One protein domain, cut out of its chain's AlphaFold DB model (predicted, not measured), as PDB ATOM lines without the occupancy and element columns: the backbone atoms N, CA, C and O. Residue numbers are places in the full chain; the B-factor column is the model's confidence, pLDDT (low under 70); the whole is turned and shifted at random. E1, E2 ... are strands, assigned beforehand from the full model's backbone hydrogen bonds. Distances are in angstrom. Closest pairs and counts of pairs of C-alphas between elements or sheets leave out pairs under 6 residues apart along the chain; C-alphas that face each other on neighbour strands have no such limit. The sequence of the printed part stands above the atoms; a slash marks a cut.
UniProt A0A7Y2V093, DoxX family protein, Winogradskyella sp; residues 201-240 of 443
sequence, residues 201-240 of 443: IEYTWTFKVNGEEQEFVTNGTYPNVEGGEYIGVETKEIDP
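This is residues 201 to 240 of the 443 residues of the protein "DoxX family protein" of Winogradskyella sp (UniProt A0A7Y2V093). The domain is one narrow, strongly twisted sheet of three long strands, with E1 in the middle and E2 and E3 along its two sides, and the link of residues 219 to 227 folds back lengthwise over one face of the sheet. E1 and E2 make a hairpin closed at residues 210 and 211, and E3 bends near its beginning and runs on past the first residue of E1. The printed part has 40 residues with no named helix and three named strands, in the order E1, E2, E3 along the chain; across the sheet the order is E2, E1, E3, antiparallel throughout, and the class is all strand. The whole is only just compact, close to loose, with a radius of gyration of the C-alphas of 10.6 A, and its outline is a rod spanning 36 by 14 by 10 A.

E1 is the strand of residues 201 to 209, 24.4 A from first to last C-alpha, beginning at C-alpha 201 at (73.247, 195.361, 208.346). E2, residues 212 to 218, is 19.5 A long and ends at C-alpha 218 at (66.579, 190.232, 209.574). E3, residues 228 to 239, is the longest strand with 12 residues and measures 29.4 A; it bends by 68 degrees at residue 231. Its last C-alpha, that of Asp 239, is at (79.827, 193.910, 206.437).

E1 is the inner strand of the sheet, and E2 and E3 are its edge strands. E1 and E2 form a hairpin of antiparallel neighbours, their N-to-C directions at 156 degrees. The C-alphas of Thr 204 and Val 217, which face each other, are 4.4 A apart. Between these strands N 205 and O 216 are within hydrogen-bond range at 2.8 A, and so are N 214 and O 207 at 2.8 A. E1 and E3 are antiparallel neighbours too, with 163 degrees between their directions. The C-alphas of Trp 205 and Val 233 face each other at 4.3 A. N 204 and O 234 are within hydrogen-bond range at 2.8 A. At the bend of E3, N 231 and N 232 are both within hydrogen-bond range of O 206, at 2.9 A and 3.4 A. E2 and E3 are only just apart, their closest C-alphas being 8.4 A from each other. The sheet's C-alphas lie up to 4.7 A off the best plane through them.

The two C-alphas farthest apart, those of Asn 210 and Pro 240, are 35.9 A from each other, while the first and last printed C-alphas, of Ile 201 and Pro 240, are 7.9 A apart. The printed part has no cut. The link from E1 to E2 is tight, with 2 residues, and the link from E2 to E3 is short, with 9. The mean pLDDT of the printed part is 85.5, and no printed residue is under 70.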
ATOM      1  N   ILE A 201      73.658 194.977 206.999       86.81
ATOM      2  CA  ILE A 201      73.247 195.361 208.346       86.81
ATOM      3  C   ILE A 201      72.244 194.323 208.840       86.81
ATOM      4  O   ILE A 201      71.208 194.085 208.214       86.81
ATOM      5  N   GLU A 202      72.572 193.701 209.963       88.81
ATOM      6  CA  GLU A 202      71.700 192.797 210.694       88.81
ATOM      7  C   GLU A 202      70.829 193.615 211.655       88.81
ATOM      8  O   GLU A 202      71.327 194.470 212.384       88.81
ATOM      9  N   TYR A 203      69.524 193.366 211.639       89.25
ATOM     10  CA  TYR A 203      68.529 193.991 212.500       89.25
ATOM     11  C   TYR A 203      67.926 192.906 213.383       89.25
ATOM     12  O   TYR A 203      67.205 192.033 212.886       89.25
ATOM     13  N   THR A 204      68.204 192.987 214.676       90.81
ATOM     14  CA  THR A 204      67.621 192.139 215.711       90.81
ATOM     15  C   THR A 204      66.448 192.884 216.322       90.81
ATOM     16  O   THR A 204      66.618 193.835 217.079       90.81
ATOM     17  N   TRP A 205      65.239 192.485 215.944       91.19
ATOM     18  CA  TRP A 205      64.002 193.080 216.425       91.19
ATOM     19  C   TRP A 205      63.485 192.310 217.632       91.19
ATOM     20  O   TRP A 205      63.266 191.104 217.540       91.19
ATOM     21  N   THR A 206      63.203 193.000 218.726       90.50
ATOM     22  CA  THR A 206      62.665 192.396 219.945       90.50
ATOM     23  C   THR A 206      61.173 192.693 220.054       90.50
ATOM     24  O   THR A 206      60.750 193.852 220.028       90.50
ATOM     25  N   PHE A 207      60.364 191.644 220.190       90.81
ATOM     26  CA  PHE A 207      58.914 191.722 220.374       90.81
ATOM     27  C   PHE A 207      58.488 191.004 221.644       90.81
ATOM     28  O   PHE A 207      59.042 189.972 222.009       90.81
ATOM     29  N   LYS A 208      57.431 191.501 222.278       89.50
ATOM     30  CA  LYS A 208      56.732 190.820 223.359       89.50
ATOM     31  C   LYS A 208      55.563 190.032 222.784       89.50
ATOM     32  O   LYS A 208      54.536 190.613 222.442       89.50
ATOM     33  N   VAL A 209      55.696 188.714 222.694       87.12
ATOM     34  CA  VAL A 209      54.643 187.817 222.197       87.12
ATOM     35  C   VAL A 209      54.154 186.971 223.365       87.12
ATOM     36  O   VAL A 209      54.934 186.276 224.007       87.12
ATOM     37  N   ASN A 210      52.860 187.044 223.688       83.06
ATOM     38  CA  ASN A 210      52.260 186.320 224.823       83.06
ATOM     39  C   ASN A 210      52.937 186.568 226.191       83.06
ATOM     40  O   ASN A 210      52.845 185.739 227.092       83.06
ATOM     41  N   GLY A 211      53.588 187.722 226.367       79.56
ATOM     42  CA  GLY A 211      54.271 188.096 227.608       79.56
ATOM     43  C   GLY A 211      55.753 187.713 227.682       79.56
ATOM     44  O   GLY A 211      56.412 188.173 228.612       79.56
ATOM     45  N   GLU A 212      56.277 186.961 226.710       84.69
ATOM     46  CA  GLU A 212      57.698 186.610 226.587       84.69
ATOM     47  C   GLU A 212      58.381 187.455 225.502       84.69
ATOM     48  O   GLU A 212      57.777 187.775 224.476       84.69
ATOM     49  N   GLU A 213      59.638 187.828 225.739       89.25
ATOM     50  CA  GLU A 213      60.458 188.554 224.767       89.25
ATOM     51  C   GLU A 213      61.033 187.575 223.736       89.25
ATOM     52  O   GLU A 213      61.597 186.539 224.090       89.25
ATOM     53  N   GLN A 214      60.863 187.896 222.455       88.69
ATOM     54  CA  GLN A 214      61.357 187.121 221.324       88.69
ATOM     55  C   GLN A 214      62.131 188.030 220.373       88.69
ATOM     56  O   GLN A 214      61.657 189.107 220.010       88.69
ATOM     57  N   GLU A 215      63.308 187.570 219.956       90.19
ATOM     58  CA  GLU A 215      64.183 188.271 219.017       90.19
ATOM     59  C   GLU A 215      64.048 187.689 217.605       90.19
ATOM     60  O   GLU A 215      64.056 186.472 217.407       90.19
ATOM     61  N   PHE A 216      63.959 188.568 216.610       87.81
ATOM     62  CA  PHE A 216      63.866 188.225 215.197       87.81
ATOM     63  C   PHE A 216      64.986 188.919 214.435       87.81
ATOM     64  O   PHE A 216      65.040 190.144 214.385       87.81
ATOM     65  N   VAL A 217      65.861 188.134 213.812       86.75
ATOM     66  CA  VAL A 217      67.008 188.646 213.056       86.75
ATOM     67  C   VAL A 217      66.650 188.762 211.576       86.75
ATOM     68  O   VAL A 217      66.154 187.812 210.968       86.75
ATOM     69  N   THR A 218      66.886 189.930 210.982       87.19
ATOM     70  CA  THR A 218      66.579 190.232 209.574       87.19
ATOM     71  C   THR A 218      67.658 191.127 208.963       87.19
ATOM     72  O   THR A 218      68.376 191.800 209.689       87.19
ATOM     73  N   ASN A 219      67.722 191.232 207.634       80.19
ATOM     74  CA  ASN A 219      68.637 192.161 206.949       80.19
ATOM     75  C   ASN A 219      67.927 193.474 206.559       80.19
ATOM     76  O   ASN A 219      67.990 193.907 205.411       80.19
ATOM     77  N   GLY A 220      67.152 194.047 207.488       75.62
ATOM     78  CA  GLY A 220      66.438 195.325 207.317       75.62
ATOM     79  C   GLY A 220      64.963 195.211 206.941       75.62
ATOM     80  O   GLY A 220      64.251 196.211 206.909       75.62
ATOM     81  N   THR A 221      64.467 193.998 206.693       83.31
ATOM     82  CA  THR A 221      63.026 193.772 206.508       83.31
ATOM     83  C   THR A 221      62.346 193.669 207.868       83.31
ATOM     84  O   THR A 221      62.765 192.865 208.690       83.31
ATOM     85  N   TYR A 222      61.278 194.434 208.099       84.38
ATOM     86  CA  TYR A 222      60.507 194.319 209.337       84.38
ATOM     87  C   TYR A 222      59.878 192.914 209.447       84.38
ATOM     88  O   TYR A 222      59.184 192.492 208.515       84.38
ATOM     89  N   PRO A 223      60.113 192.162 210.537       84.69
ATOM     90  CA  PRO A 223      59.603 190.806 210.684       84.69
ATOM     91  C   PRO A 223      58.085 190.826 210.886       84.69
ATOM     92  O   PRO A 223      57.538 191.669 211.594       84.69
ATOM     93  N   ASN A 224      57.390 189.874 210.267       83.94
ATOM     94  CA  ASN A 224      55.950 189.738 210.445       83.94
ATOM     95  C   ASN A 224      55.658 188.931 211.721       83.94
ATOM     96  O   ASN A 224      55.758 187.703 211.706       83.94
ATOM     97  N   VAL A 225      55.332 189.622 212.817       83.88
ATOM     98  CA  VAL A 225      55.059 189.020 214.133       83.88
ATOM     99  C   VAL A 225      53.583 189.214 214.497       83.88
ATOM    100  O   VAL A 225      53.150 190.317 214.828       83.88
ATOM    101  N   GLU A 226      52.788 188.142 214.437       79.62
ATOM    102  CA  GLU A 226      51.362 188.193 214.784       79.62
ATOM    103  C   GLU A 226      51.153 188.322 216.301       79.62
ATOM    104  O   GLU A 226      51.620 187.494 217.083       79.62
ATOM    105  N   GLY A 227      50.418 189.355 216.724       77.19
ATOM    106  CA  GLY A 227      50.050 189.558 218.130       77.19
ATOM    107  C   GLY A 227      51.202 189.968 219.057       77.19
ATOM    108  O   GLY A 227      51.030 189.919 220.275       77.19
ATOM    109  N   GLY A 228      52.358 190.356 218.508       80.94
ATOM    110  CA  GLY A 228      53.509 190.846 219.266       80.94
ATOM    111  C   GLY A 228      53.513 192.366 219.450       80.94
ATOM    112  O   GLY A 228      53.219 193.108 218.515       80.94
ATOM    113  N   GLU A 229      53.887 192.838 220.639       85.38
ATOM    114  CA  GLU A 229      54.171 194.256 220.903       85.38
ATOM    115  C   GLU A 229      55.657 194.541 220.629       85.38
ATOM    116  O   GLU A 229      56.525 193.863 221.172       85.38
ATOM    117  N   TYR A 230      55.968 195.518 219.777       89.19
ATOM    118  CA  TYR A 230      57.352 195.890 219.462       89.19
ATOM    119  C   TYR A 230      58.041 196.545 220.669       89.19
ATOM    120  O   TYR A 230      57.524 197.516 221.221       89.19
ATOM    121  N   ILE A 231      59.215 196.033 221.050       90.00
ATOM    122  CA  ILE A 231      60.018 196.548 222.169       90.00
ATOM    123  C   ILE A 231      61.170 197.416 221.654       90.00
ATOM    124  O   ILE A 231      61.394 198.512 222.165       90.00
ATOM    125  N   GLY A 232      61.904 196.942 220.646       88.94
ATOM    126  CA  GLY A 232      63.103 197.620 220.164       88.94
ATOM    127  C   GLY A 232      63.765 196.914 218.989       88.94
ATOM    128  O   GLY A 232      63.396 195.797 218.629       88.94
ATOM    129  N   VAL A 233      64.739 197.585 218.383       91.62
ATOM    130  CA  VAL A 233      65.586 197.026 217.332       91.62
ATOM    131  C   VAL A 233      67.032 197.366 217.640       91.62
ATOM    132  O   VAL A 233      67.360 198.521 217.918       91.62
ATOM    133  N   GLU A 234      67.887 196.359 217.587       88.00
ATOM    134  CA  GLU A 234      69.331 196.520 217.639       88.00
ATOM    135  C   GLU A 234      69.901 196.255 216.250       88.00
ATOM    136  O   GLU A 234      69.548 195.272 215.596       88.00
ATOM    137  N   THR A 235      70.769 197.145 215.778       87.50
ATOM    138  CA  THR A 235      71.438 196.991 214.485       87.50
ATOM    139  C   THR A 235      72.893 196.633 214.685       87.50
ATOM    140  O   THR A 235      73.596 197.289 215.457       87.50
ATOM    141  N   LYS A 236      73.367 195.647 213.933       84.00
ATOM    142  CA  LYS A 236      74.768 195.258 213.889       84.00
ATOM    143  C   LYS A 236      75.251 195.267 212.446       84.00
ATOM    144  O   LYS A 236      74.733 194.541 211.603       84.00
ATOM    145  N   GLU A 237      76.253 196.089 212.161       83.00
ATOM    146  CA  GLU A 237      76.946 196.044 210.876       83.00
ATOM    147  C   GLU A 237      77.767 194.747 210.806       83.00
ATOM    148  O   GLU A 237      78.629 194.498 211.652       83.00
ATOM    149  N   ILE A 238      77.441 193.883 209.845       83.38
ATOM    150  CA  ILE A 238      78.144 192.613 209.616       83.38
ATOM    151  C   ILE A 238      79.232 192.800 208.563       83.38
ATOM    152  O   ILE A 238      80.332 192.272 208.711       83.38
ATOM    153  N   ASP A 239      78.912 193.556 207.515       80.06
ATOM    154  CA  ASP A 239      79.827 193.910 206.437       80.06
ATOM    155  C   ASP A 239      79.535 195.357 206.011       80.06
ATOM    156  O   ASP A 239      78.389 195.641 205.650       80.06
ATOM    157  N   PRO A 240      80.514 196.277 206.041       74.94
ATOM    158  CA  PRO A 240      80.325 197.641 205.546       74.94
ATOM    159  C   PRO A 240      80.117 197.712 204.024       74.94
ATOM    160  O   PRO A 240      79.714 198.753 203.507       74.94
TER     161      PRO A 240